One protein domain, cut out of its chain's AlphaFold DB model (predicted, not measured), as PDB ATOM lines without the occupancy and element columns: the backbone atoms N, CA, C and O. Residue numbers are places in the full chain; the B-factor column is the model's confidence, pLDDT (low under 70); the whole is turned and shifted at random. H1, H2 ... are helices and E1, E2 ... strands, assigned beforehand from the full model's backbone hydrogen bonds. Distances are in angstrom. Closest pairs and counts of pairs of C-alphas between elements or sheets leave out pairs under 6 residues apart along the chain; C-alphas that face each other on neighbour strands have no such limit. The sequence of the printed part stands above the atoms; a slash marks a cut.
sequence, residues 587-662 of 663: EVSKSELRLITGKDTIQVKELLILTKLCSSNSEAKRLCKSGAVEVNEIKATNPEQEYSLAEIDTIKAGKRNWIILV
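This is residues 587 to 662 of the 663 residues of the protein "Tyrosyl-tRNA synthetase" of candidate division WS6 bacterium OLB21 (UniProt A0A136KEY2). A twisted sheet of four strands makes one wall of a small body, and H2 crosses over it near the middle; the two-stranded pair E2 and E4 lies away from this sheet, near the start of H2. H1 and H3 sit toward opposite ends of the longest axis, each only grazing the four-stranded sheet. The 76 printed residues hold three named helices and six named strands, in the order E1 H1 E2 H2 H3 E3 E4 E5 E6, a mixed class of helices and strands. The larger sheet runs E1 E6 E5 E3 and is mixed; E2 and E4 are antiparallel. The whole is compact, with a radius of gyration of the C-alphas of 11.0 A, and only just elongated, spanning 29 by 20 by 19 A.

Start at E1, residues 587 to 589, an edge strand parallel to E6, residues 657 to 662; N 588 and O 660 are 2.9 A apart. E6 is antiparallel to E5, residues 650 to 653, with N 653 and O 657 at 2.9 A; the two form a hairpin. E5 is antiparallel to the other edge strand, E3, residues 629 to 631, with N 630 and O 652 at 3.0 A. H1, residues 590 to 597, only grazes this sheet with residues 590 to 593. Next, E2, residues 601 to 603, is antiparallel to E4, residues 642 to 644, with N 602 and O 643 at 2.9 A. H2, residues 604 to 610, is on the larger sheet at a height of 9.2 A, only just over E5 alone, and runs across the strands at 89 degrees to E5 on the local plane. H2 touches H3, residues 617 to 625, in a helical hairpin: a steep tilt of 40 degrees, opposite ways, the closest C-alphas being those of Lys 605 and Ala 620, 5.3 A apart. In H1, H2 and H3 every O i to N i+4 pair is within hydrogen-bond range.

Find C-alpha 587 at (-34.948, -14.476, 8.287), where E1 begins. H1 follows directly and measures 10.6 A from first to last C-alpha. H2 begins at C-alpha 604, at (-31.169, -0.065, 0.135), and measures 10.1 A. H3 measures 12.4 A and E5 10.4 A. E6, 16.5 A long, ends at C-alpha 662, at (-32.394, -16.760, 2.905).

Look at Gly 598 and Lys 655 for the two C-alphas farthest apart, 30.4 A. The printed part has no cut and no long link. Between E3 and E4, residues 634 to 635 pair antiparallel with residues 630 to 631 of E3. The mean pLDDT of the printed part is 87.6; residues 655 to 656 are under 70.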
ATOM      1  N   GLU A 587     -35.164 -14.068   9.670       82.69
ATOM      2  CA  GLU A 587     -34.948 -14.476   8.287       82.69
ATOM      3  C   GLU A 587     -36.035 -13.893   7.377       82.69
ATOM      4  O   GLU A 587     -37.207 -13.785   7.752       82.69
ATOM      5  N   VAL A 588     -35.639 -13.477   6.177       84.06
ATOM      6  CA  VAL A 588     -36.541 -13.005   5.122       84.06
ATOM      7  C   VAL A 588     -36.176 -13.722   3.829       84.06
ATOM      8  O   VAL A 588     -35.003 -13.764   3.460       84.06
ATOM      9  N   SER A 589     -37.170 -14.278   3.133       84.75
ATOM     10  CA  SER A 589     -36.916 -14.991   1.881       84.75
ATOM     11  C   SER A 589     -36.614 -14.024   0.731       84.75
ATOM     12  O   SER A 589     -37.358 -13.077   0.461       84.75
ATOM     13  N   LYS A 590     -35.532 -14.305  -0.000       85.94
ATOM     14  CA  LYS A 590     -35.148 -13.635  -1.249       85.94
ATOM     15  C   LYS A 590     -36.222 -13.843  -2.320       85.94
ATOM     16  O   LYS A 590     -36.495 -12.923  -3.091       85.94
ATOM     17  N   SER A 591     -36.861 -15.017  -2.352       83.38
ATOM     18  CA  SER A 591     -37.942 -15.322  -3.297       83.38
ATOM     19  C   SER A 591     -39.183 -14.433  -3.099       83.38
ATOM     20  O   SER A 591     -39.737 -13.930  -4.077       83.38
ATOM     21  N   GLU A 592     -39.562 -14.142  -1.850       85.06
ATOM     22  CA  GLU A 592     -40.672 -13.234  -1.530       85.06
ATOM     23  C   GLU A 592     -40.361 -11.788  -1.935       85.06
ATOM     24  O   GLU A 592     -41.202 -11.108  -2.523       85.06
ATOM     25  N   LEU A 593     -39.135 -11.318  -1.685       86.06
ATOM     26  CA  LEU A 593     -38.715  -9.972  -2.087       86.06
ATOM     27  C   LEU A 593     -38.683  -9.803  -3.610       86.06
ATOM     28  O   LEU A 593     -39.111  -8.761  -4.112       86.06
ATOM     29  N   ARG A 594     -38.243 -10.828  -4.354       85.56
ATOM     30  CA  ARG A 594     -38.325 -10.846  -5.826       85.56
ATOM     31  C   ARG A 594     -39.772 -10.766  -6.311       85.56
ATOM     32  O   ARG A 594     -40.056 -10.017  -7.241       85.56
ATOM     33  N   LEU A 595     -40.687 -11.494  -5.669       83.81
ATOM     34  CA  LEU A 595     -42.106 -11.489  -6.031       83.81
ATOM     35  C   LEU A 595     -42.756 -10.114  -5.808       83.81
ATOM     36  O   LEU A 595     -43.545  -9.670  -6.637       83.81
ATOM     37  N   ILE A 596     -42.409  -9.432  -4.712       86.31
ATOM     38  CA  ILE A 596     -42.956  -8.110  -4.364       86.31
ATOM     39  C   ILE A 596     -42.410  -7.012  -5.286       86.31
ATOM     40  O   ILE A 596     -43.160  -6.143  -5.723       86.31
ATOM     41  N   THR A 597     -41.105  -7.032  -5.565       84.94
ATOM     42  CA  THR A 597     -40.436  -5.971  -6.337       84.94
ATOM     43  C   THR A 597     -40.521  -6.178  -7.849       84.94
ATOM     44  O   THR A 597     -40.386  -5.217  -8.608       84.94
ATOM     45  N   GLY A 598     -40.731  -7.420  -8.304       85.38
ATOM     46  CA  GLY A 598     -40.702  -7.797  -9.719       85.38
ATOM     47  C   GLY A 598     -39.322  -7.647 -10.368       85.38
ATOM     48  O   GLY A 598     -39.232  -7.564 -11.592       85.38
ATOM     49  N   LYS A 599     -38.255  -7.553  -9.564       87.38
ATOM     50  CA  LYS A 599     -36.882  -7.273 -10.000       87.38
ATOM     51  C   LYS A 599     -35.891  -8.181  -9.275       87.38
ATOM     52  O   LYS A 599     -36.131  -8.613  -8.152       87.38
ATOM     53  N   ASP A 600     -34.742  -8.411  -9.904       88.12
ATOM     54  CA  ASP A 600     -33.600  -9.092  -9.277       88.12
ATOM     55  C   ASP A 600     -32.684  -8.142  -8.491       88.12
ATOM     56  O   ASP A 600     -31.799  -8.598  -7.765       88.12
ATOM     57  N   THR A 601     -32.908  -6.831  -8.602       91.69
ATOM     58  CA  THR A 601     -32.208  -5.797  -7.833       91.69
ATOM     59  C   THR A 601     -33.165  -5.057  -6.907       91.69
ATOM     60  O   THR A 601     -34.354  -4.913  -7.199       91.69
ATOM     61  N   ILE A 602     -32.641  -4.573  -5.779       93.06
ATOM     62  CA  ILE A 602     -33.394  -3.788  -4.799       93.06
ATOM     63  C   ILE A 602     -32.566  -2.606  -4.287       93.06
ATOM     64  O   ILE A 602     -31.360  -2.726  -4.063       93.06
ATOM     65  N   GLN A 603     -33.216  -1.459  -4.078       94.06
ATOM     66  CA  GLN A 603     -32.582  -0.293  -3.460       94.06
ATOM     67  C   GLN A 603     -32.467  -0.469  -1.942       94.06
ATOM     68  O   GLN A 603     -33.388  -0.978  -1.304       94.06
ATOM     69  N   VAL A 604     -31.392   0.037  -1.326       92.94
ATOM     70  CA  VAL A 604     -31.169  -0.065   0.135       92.94
ATOM     71  C   VAL A 604     -32.369   0.444   0.938       92.94
ATOM     72  O   VAL A 604     -32.827  -0.225   1.864       92.94
ATOM     73  N   LYS A 605     -32.927   1.608   0.581       93.19
ATOM     74  CA  LYS A 605     -34.095   2.168   1.285       93.19
ATOM     75  C   LYS A 605     -35.348   1.288   1.173       93.19
ATOM     76  O   LYS A 605     -36.133   1.230   2.113       93.19
ATOM     77  N   GLU A 606     -35.535   0.625   0.033       92.06
ATOM     78  CA  GLU A 606     -36.689  -0.228  -0.247       92.06
ATOM     79  C   GLU A 606     -36.557  -1.543   0.519       92.06
ATOM     80  O   GLU A 606     -37.493  -1.960   1.198       92.06
ATOM     81  N   LEU A 607     -35.348  -2.114   0.529       92.31
ATOM     82  CA  LEU A 607     -35.010  -3.283   1.327       92.31
ATOM     83  C   LEU A 607     -35.241  -3.029   2.826       92.31
ATOM     84  O   LEU A 607     -35.851  -3.861   3.494       92.31
ATOM     85  N   LEU A 608     -34.847  -1.866   3.357       92.06
ATOM     86  CA  LEU A 608     -35.091  -1.491   4.759       92.06
ATOM     87  C   LEU A 608     -36.585  -1.408   5.117       92.06
ATOM     88  O   LEU A 608     -36.974  -1.761   6.231       92.06
ATOM     89  N   ILE A 609     -37.431  -0.955   4.192       92.94
ATOM     90  CA  ILE A 609     -38.880  -0.841   4.413       92.94
ATOM     91  C   ILE A 609     -39.553  -2.209   4.309       92.94
ATOM     92  O   ILE A 609     -40.299  -2.591   5.209       92.94
ATOM     93  N   LEU A 610     -39.270  -2.970   3.248       89.88
ATOM     94  CA  LEU A 610     -39.890  -4.280   3.014       89.88
ATOM     95  C   LEU A 610     -39.533  -5.285   4.112       89.88
ATOM     96  O   LEU A 610     -40.368  -6.075   4.549       89.88
ATOM     97  N   THR A 611     -38.313  -5.197   4.635       88.06
ATOM     98  CA  THR A 611     -37.872  -6.020   5.764       88.06
ATOM     99  C   THR A 611     -38.370  -5.507   7.125       88.06
ATOM    100  O   THR A 611     -38.238  -6.197   8.139       88.06
ATOM    101  N   LYS A 612     -39.052  -4.353   7.157       87.69
ATOM    102  CA  LYS A 612     -39.569  -3.661   8.351       87.69
ATOM    103  C   LYS A 612     -38.479  -3.186   9.322       87.69
ATOM    104  O   LYS A 612     -38.741  -3.033  10.512       87.69
ATOM    105  N   LEU A 613     -37.268  -2.936   8.823       86.00
ATOM    106  CA  LEU A 613     -36.198  -2.273   9.580       86.00
ATOM    107  C   LEU A 613     -36.411  -0.758   9.688       86.00
ATOM    108  O   LEU A 613     -35.834  -0.117  10.563       86.00
ATOM    109  N   CYS A 614     -37.225  -0.179   8.805       88.88
ATOM    110  CA  CYS A 614     -37.646   1.219   8.844       88.88
ATOM    111  C   CYS A 614     -39.152   1.328   8.605       88.88
ATOM    112  O   CYS A 614     -39.725   0.592   7.805       88.88
ATOM    113  N   SER A 615     -39.780   2.300   9.262       84.38
ATOM    114  CA  SER A 615     -41.209   2.600   9.131       84.38
ATOM    115  C   SER A 615     -41.528   3.514   7.940       84.38
ATOM    116  O   SER A 615     -42.672   3.588   7.499       84.38
ATOM    117  N   SER A 616     -40.524   4.229   7.409       87.56
ATOM    118  CA  SER A 616     -40.703   5.187   6.313       87.56
ATOM    119  C   SER A 616     -39.444   5.397   5.460       87.56
ATOM    120  O   SER A 616     -38.312   5.207   5.907       87.56
ATOM    121  N   ASN A 617     -39.641   5.899   4.235       88.19
ATOM    122  CA  ASN A 617     -38.555   6.306   3.331       88.19
ATOM    123  C   ASN A 617     -37.661   7.410   3.920       88.19
ATOM    124  O   ASN A 617     -36.449   7.415   3.700       88.19
ATOM    125  N   SER A 618     -38.241   8.351   4.671       86.81
ATOM    126  CA  SER A 618     -37.488   9.437   5.310       86.81
ATOM    127  C   SER A 618     -36.556   8.910   6.403       86.81
ATOM    128  O   SER A 618     -35.411   9.355   6.507       86.81
ATOM    129  N   GLU A 619     -37.012   7.922   7.176       88.69
ATOM    130  CA  GLU A 619     -36.202   7.237   8.185       88.69
ATOM    131  C   GLU A 619     -35.045   6.452   7.550       88.69
ATOM    132  O   GLU A 619     -33.894   6.631   7.956       88.69
ATOM    133  N   ALA A 620     -35.323   5.674   6.498       90.00
ATOM    134  CA  ALA A 620     -34.308   4.907   5.775       90.00
ATOM    135  C   ALA A 620     -33.201   5.811   5.195       90.00
ATOM    136  O   ALA A 620     -32.009   5.543   5.367       90.00
ATOM    137  N   LYS A 621     -33.578   6.942   4.579       90.62
ATOM    138  CA  LYS A 621     -32.622   7.934   4.053       90.62
ATOM    139  C   LYS A 621     -31.743   8.536   5.148       90.62
ATOM    140  O   LYS A 621     -30.549   8.731   4.924       90.62
ATOM    141  N   ARG A 622     -32.318   8.837   6.318       91.56
ATOM    142  CA  ARG A 622     -31.575   9.373   7.468       91.56
ATOM    143  C   ARG A 622     -30.528   8.375   7.961       91.56
ATOM    144  O   ARG A 622     -29.387   8.773   8.161       91.56
ATOM    145  N   LEU A 623     -30.905   7.103   8.109       88.94
ATOM    146  CA  LEU A 623     -30.013   6.055   8.613       88.94
ATOM    147  C   LEU A 623     -28.862   5.735   7.653       88.94
ATOM    148  O   LEU A 623     -27.725   5.578   8.103       88.94
ATOM    149  N   CYS A 624     -29.127   5.705   6.342       90.75
ATOM    150  CA  CYS A 624     -28.069   5.553   5.339       90.75
ATOM    151  C   CYS A 624     -27.075   6.723   5.434       90.75
ATOM    152  O   CYS A 624     -25.876   6.518   5.605       90.75
ATOM    153  N   LYS A 625     -27.572   7.970   5.442       87.31
ATOM    154  CA  LYS A 625     -26.720   9.171   5.528       87.31
ATOM    155  C   LYS A 625     -25.913   9.262   6.825       87.31
ATOM    156  O   LYS A 625     -24.808   9.792   6.800       87.31
ATOM    157  N   SER A 626     -26.431   8.746   7.940       85.06
ATOM    158  CA  SER A 626     -25.691   8.677   9.207       85.06
ATOM    159  C   SER A 626     -24.694   7.512   9.276       85.06
ATOM    160  O   SER A 626     -24.069   7.319  10.314       85.06
ATOM    161  N   GLY A 627     -24.567   6.706   8.213       87.31
ATOM    162  CA  GLY A 627     -23.679   5.542   8.169       87.31
ATOM    163  C   GLY A 627     -24.101   4.413   9.112       87.31
ATOM    164  O   GLY A 627     -23.252   3.652   9.564       87.31
ATOM    165  N   ALA A 628     -25.395   4.341   9.438       86.44
ATOM    166  CA  ALA A 628     -25.960   3.381  10.383       86.44
ATOM    167  C   ALA A 628     -26.527   2.124   9.699       86.44
ATOM    168  O   ALA A 628     -27.133   1.301  10.377       86.44
ATOM    169  N   VAL A 629     -26.380   1.992   8.378       92.00
ATOM    170  CA  VAL A 629     -26.872   0.847   7.598       92.00
ATOM    171  C   VAL A 629     -25.687   0.082   7.025       92.00
ATOM    172  O   VAL A 629     -24.782   0.692   6.456       92.00
ATOM    173  N   GLU A 630     -25.704  -1.242   7.160       92.12
ATOM    174  CA  GLU A 630     -24.692  -2.154   6.616       92.12
ATOM    175  C   GLU A 630     -25.384  -3.251   5.794       92.12
ATOM    176  O   GLU A 630     -26.378  -3.829   6.237       92.12
ATOM    177  N   VAL A 631     -24.866  -3.526   4.596       90.44
ATOM    178  CA  VAL A 631     -25.280  -4.628   3.717       90.44
ATOM    179  C   VAL A 631     -24.071  -5.542   3.564       90.44
ATOM    180  O   VAL A 631     -23.019  -5.073   3.134       90.44
ATOM    181  N   ASN A 632     -24.193  -6.813   3.959       88.31
ATOM    182  CA  ASN A 632     -23.059  -7.743   4.063       88.31
ATOM    183  C   ASN A 632     -21.860  -7.132   4.802       88.31
ATOM    184  O   ASN A 632     -20.735  -7.185   4.317       88.31
ATOM    185  N   GLU A 633     -22.124  -6.483   5.939       83.62
ATOM    186  CA  GLU A 633     -21.107  -5.823   6.780       83.62
ATOM    187  C   GLU A 633     -20.410  -4.608   6.129       83.62
ATOM    188  O   GLU A 633     -19.548  -3.974   6.738       83.62
ATOM    189  N   ILE A 634     -20.826  -4.200   4.926       88.38
ATOM    190  CA  ILE A 634     -20.319  -3.012   4.236       88.38
ATOM    191  C   ILE A 634     -21.304  -1.859   4.432       88.38
ATOM    192  O   ILE A 634     -22.497  -1.982   4.153       88.38
ATOM    193  N   LYS A 635     -20.809  -0.704   4.895       91.19
ATOM    194  CA  LYS A 635     -21.644   0.487   5.122       91.19
ATOM    195  C   LYS A 635     -22.310   0.966   3.832       91.19
ATOM    196  O   LYS A 635     -21.632   1.338   2.877       91.19
ATOM    197  N   ALA A 636     -23.635   1.057   3.860       90.88
ATOM    198  CA  ALA A 636     -24.456   1.581   2.779       90.88
ATOM    199  C   ALA A 636     -24.883   3.021   3.096       90.88
ATOM    200  O   ALA A 636     -25.846   3.269   3.825       90.88
ATOM    201  N   THR A 637     -24.141   3.999   2.568       91.50
ATOM    202  CA  THR A 637     -24.390   5.429   2.831       91.50
ATOM    203  C   THR A 637     -25.335   6.083   1.825       91.50
ATOM    204  O   THR A 637     -25.952   7.108   2.129       91.50
ATOM    205  N   ASN A 638     -25.494   5.478   0.644       92.81
ATOM    206  CA  ASN A 638     -26.409   5.936  -0.392       92.81
ATOM    207  C   ASN A 638     -27.731   5.137  -0.345       92.81
ATOM    208  O   ASN A 638     -27.736   3.960  -0.699       92.81
ATOM    209  N   PRO A 639     -28.866   5.755   0.033       90.56
ATOM    210  CA  PRO A 639     -30.158   5.064   0.117       90.56
ATOM    211  C   PRO A 639     -30.706   4.586  -1.238       90.56
ATOM    212  O   PRO A 639     -31.598   3.740  -1.262       90.56
ATOM    213  N   GLU A 640     -30.206   5.143  -2.344       92.69
ATOM    214  CA  GLU A 640     -30.598   4.797  -3.718       92.69
ATOM    215  C   GLU A 640     -29.673   3.735  -4.340       92.69
ATOM    216  O   GLU A 640     -29.858   3.366  -5.495       92.69
ATOM    217  N   GLN A 641     -28.658   3.264  -3.606       92.38
ATOM    218  CA  GLN A 641     -27.770   2.208  -4.082       92.38
ATOM    219  C   GLN A 641     -28.561   0.915  -4.293       92.38
ATOM    220  O   GLN A 641     -29.330   0.510  -3.421       92.38
ATOM    221  N   GLU A 642     -28.362   0.280  -5.444       92.44
ATOM    222  CA  GLU A 642     -28.977  -1.001  -5.777       92.44
ATOM    223  C   GLU A 642     -28.026  -2.159  -5.491       92.44
ATOM    224  O   GLU A 642     -26.822  -2.069  -5.734       92.44
ATOM    225  N   TYR A 643     -28.595  -3.251  -4.990       91.00
ATOM    226  CA  TYR A 643     -27.914  -4.521  -4.774       91.00
ATOM    227  C   TYR A 643     -28.679  -5.637  -5.480       91.00
ATOM    228  O   TYR A 643     -29.912  -5.632  -5.508       91.00
ATOM    229  N   SER A 644     -27.950  -6.611  -6.024       90.75
ATOM    230  CA  SER A 644     -28.535  -7.860  -6.513       90.75
ATOM    231  C   SER A 644     -29.063  -8.671  -5.333       90.75
ATOM    232  O   SER A 644     -28.300  -8.987  -4.426       90.75
ATOM    233  N   LEU A 645     -30.340  -9.062  -5.343       87.25
ATOM    234  CA  LEU A 645     -30.951  -9.857  -4.265       87.25
ATOM    235  C   LEU A 645     -30.237 -11.198  -4.036       87.25
ATOM    236  O   LEU A 645     -30.265 -11.728  -2.927       87.25
ATOM    237  N   ALA A 646     -29.581 -11.742  -5.066       85.25
ATOM    238  CA  ALA A 646     -28.788 -12.963  -4.941       85.25
ATOM    239  C   ALA A 646     -27.570 -12.772  -4.022       85.25
ATOM    240  O   ALA A 646     -27.219 -13.690  -3.285       85.25
ATOM    241  N   GLU A 647     -26.974 -11.580  -4.041       85.81
ATOM    242  CA  GLU A 647     -25.701 -11.257  -3.392       85.81
ATOM    243  C   GLU A 647     -25.871 -10.716  -1.972       85.81
ATOM    244  O   GLU A 647     -24.876 -10.505  -1.290       85.81
ATOM    245  N   ILE A 648     -27.098 -10.464  -1.509       88.31
ATOM    246  CA  ILE A 648     -27.341  -9.928  -0.167       88.31
ATOM    247  C   ILE A 648     -27.613 -11.076   0.798       88.31
ATOM    248  O   ILE A 648     -28.639 -11.735   0.692       88.31
ATOM    249  N   ASP A 649     -26.750 -11.263   1.785       86.38
ATOM    250  CA  ASP A 649     -26.922 -12.278   2.827       86.38
ATOM    251  C   ASP A 649     -27.347 -11.658   4.157       86.38
ATOM    252  O   ASP A 649     -28.066 -12.283   4.943       86.38
ATOM    253  N   THR A 650     -26.942 -10.412   4.420       87.69
ATOM    254  CA  THR A 650     -27.363  -9.668   5.612       87.69
ATOM    255  C   THR A 650     -27.656  -8.210   5.323       87.69
ATOM    256  O   THR A 650     -26.997  -7.560   4.510       87.69
ATOM    257  N   ILE A 651     -28.619  -7.676   6.070       91.44
ATOM    258  CA  ILE A 651     -28.819  -6.239   6.211       91.44
ATOM    259  C   ILE A 651     -28.977  -5.872   7.685       91.44
ATOM    260  O   ILE A 651     -29.663  -6.553   8.450       91.44
ATOM    261  N   LYS A 652     -28.343  -4.770   8.076       89.06
ATOM    262  CA  LYS A 652     -28.367  -4.226   9.429       89.06
ATOM    263  C   LYS A 652     -28.746  -2.755   9.405       89.06
ATOM    264  O   LYS A 652     -28.215  -1.988   8.605       89.06
ATOM    265  N   ALA A 653     -29.615  -2.356  10.328       88.81
ATOM    266  CA  ALA A 653     -29.970  -0.964  10.575       88.81
ATOM    267  C   ALA A 653     -29.752  -0.605  12.054       88.81
ATOM    268  O   ALA A 653     -30.396  -1.132  12.962       88.81
ATOM    269  N   GLY A 654     -28.841   0.329  12.309       77.75
ATOM    270  CA  GLY A 654     -28.402   0.696  13.651       77.75
ATOM    271  C   GLY A 654     -27.529  -0.383  14.296       77.75
ATOM    272  O   GLY A 654     -26.933  -1.219  13.627       77.75
ATOM    273  N   LYS A 655     -27.424  -0.357  15.628       65.00
ATOM    274  CA  LYS A 655     -26.558  -1.297  16.364       65.00
ATOM    275  C   LYS A 655     -27.182  -2.683  16.572       65.00
ATOM    276  O   LYS A 655     -26.438  -3.630  16.788       65.00
ATOM    277  N   ARG A 656     -28.518  -2.791  16.552       64.25
ATOM    278  CA  ARG A 656     -29.255  -3.955  17.089       64.25
ATOM    279  C   ARG A 656     -30.200  -4.652  16.105       64.25
ATOM    280  O   ARG A 656     -30.565  -5.788  16.369       64.25
ATOM    281  N   ASN A 657     -30.583  -4.026  14.989       79.44
ATOM    282  CA  ASN A 657     -31.562  -4.622  14.075       79.44
ATOM    283  C   ASN A 657     -30.856  -5.275  12.887       79.44
ATOM    284  O   ASN A 657     -30.300  -4.572  12.043       79.44
ATOM    285  N   TRP A 658     -30.900  -6.604  12.837       82.81
ATOM    286  CA  TRP A 658     -30.275  -7.433  11.810       82.81
ATOM    287  C   TRP A 658     -31.303  -8.354  11.170       82.81
ATOM    288  O   TRP A 658     -32.167  -8.895  11.859       82.81
ATOM    289  N   ILE A 659     -31.176  -8.546   9.861       85.44
ATOM    290  CA  ILE A 659     -31.971  -9.495   9.089       85.44
ATOM    291  C   ILE A 659     -31.042 -10.322   8.213       85.44
ATOM    292  O   ILE A 659     -30.093  -9.797   7.621       85.44
ATOM    293  N   ILE A 660     -31.333 -11.619   8.151       85.56
ATOM    294  CA  ILE A 660     -30.656 -12.571   7.275       85.56
ATOM    295  C   ILE A 660     -31.568 -12.838   6.082       85.56
ATOM    296  O   ILE A 660     -32.765 -13.067   6.238       85.56
ATOM    297  N   LEU A 661     -31.002 -12.774   4.884       85.31
ATOM    298  CA  LEU A 661     -31.724 -13.059   3.652       85.31
ATOM    299  C   LEU A 661     -31.432 -14.496   3.232       85.31
ATOM    300  O   LEU A 661     -30.298 -14.836   2.898       85.31
ATOM    301  N   VAL A 662     -32.464 -15.334   3.264       85.50
ATOM    302  CA  VAL A 662     -32.394 -16.760   2.905       85.50
ATOM    303  C   VAL A 662     -33.029 -16.982   1.537       85.50
ATOM    304  O   VAL A 662     -33.839 -16.168   1.102       85.50
TER     305      VAL A 662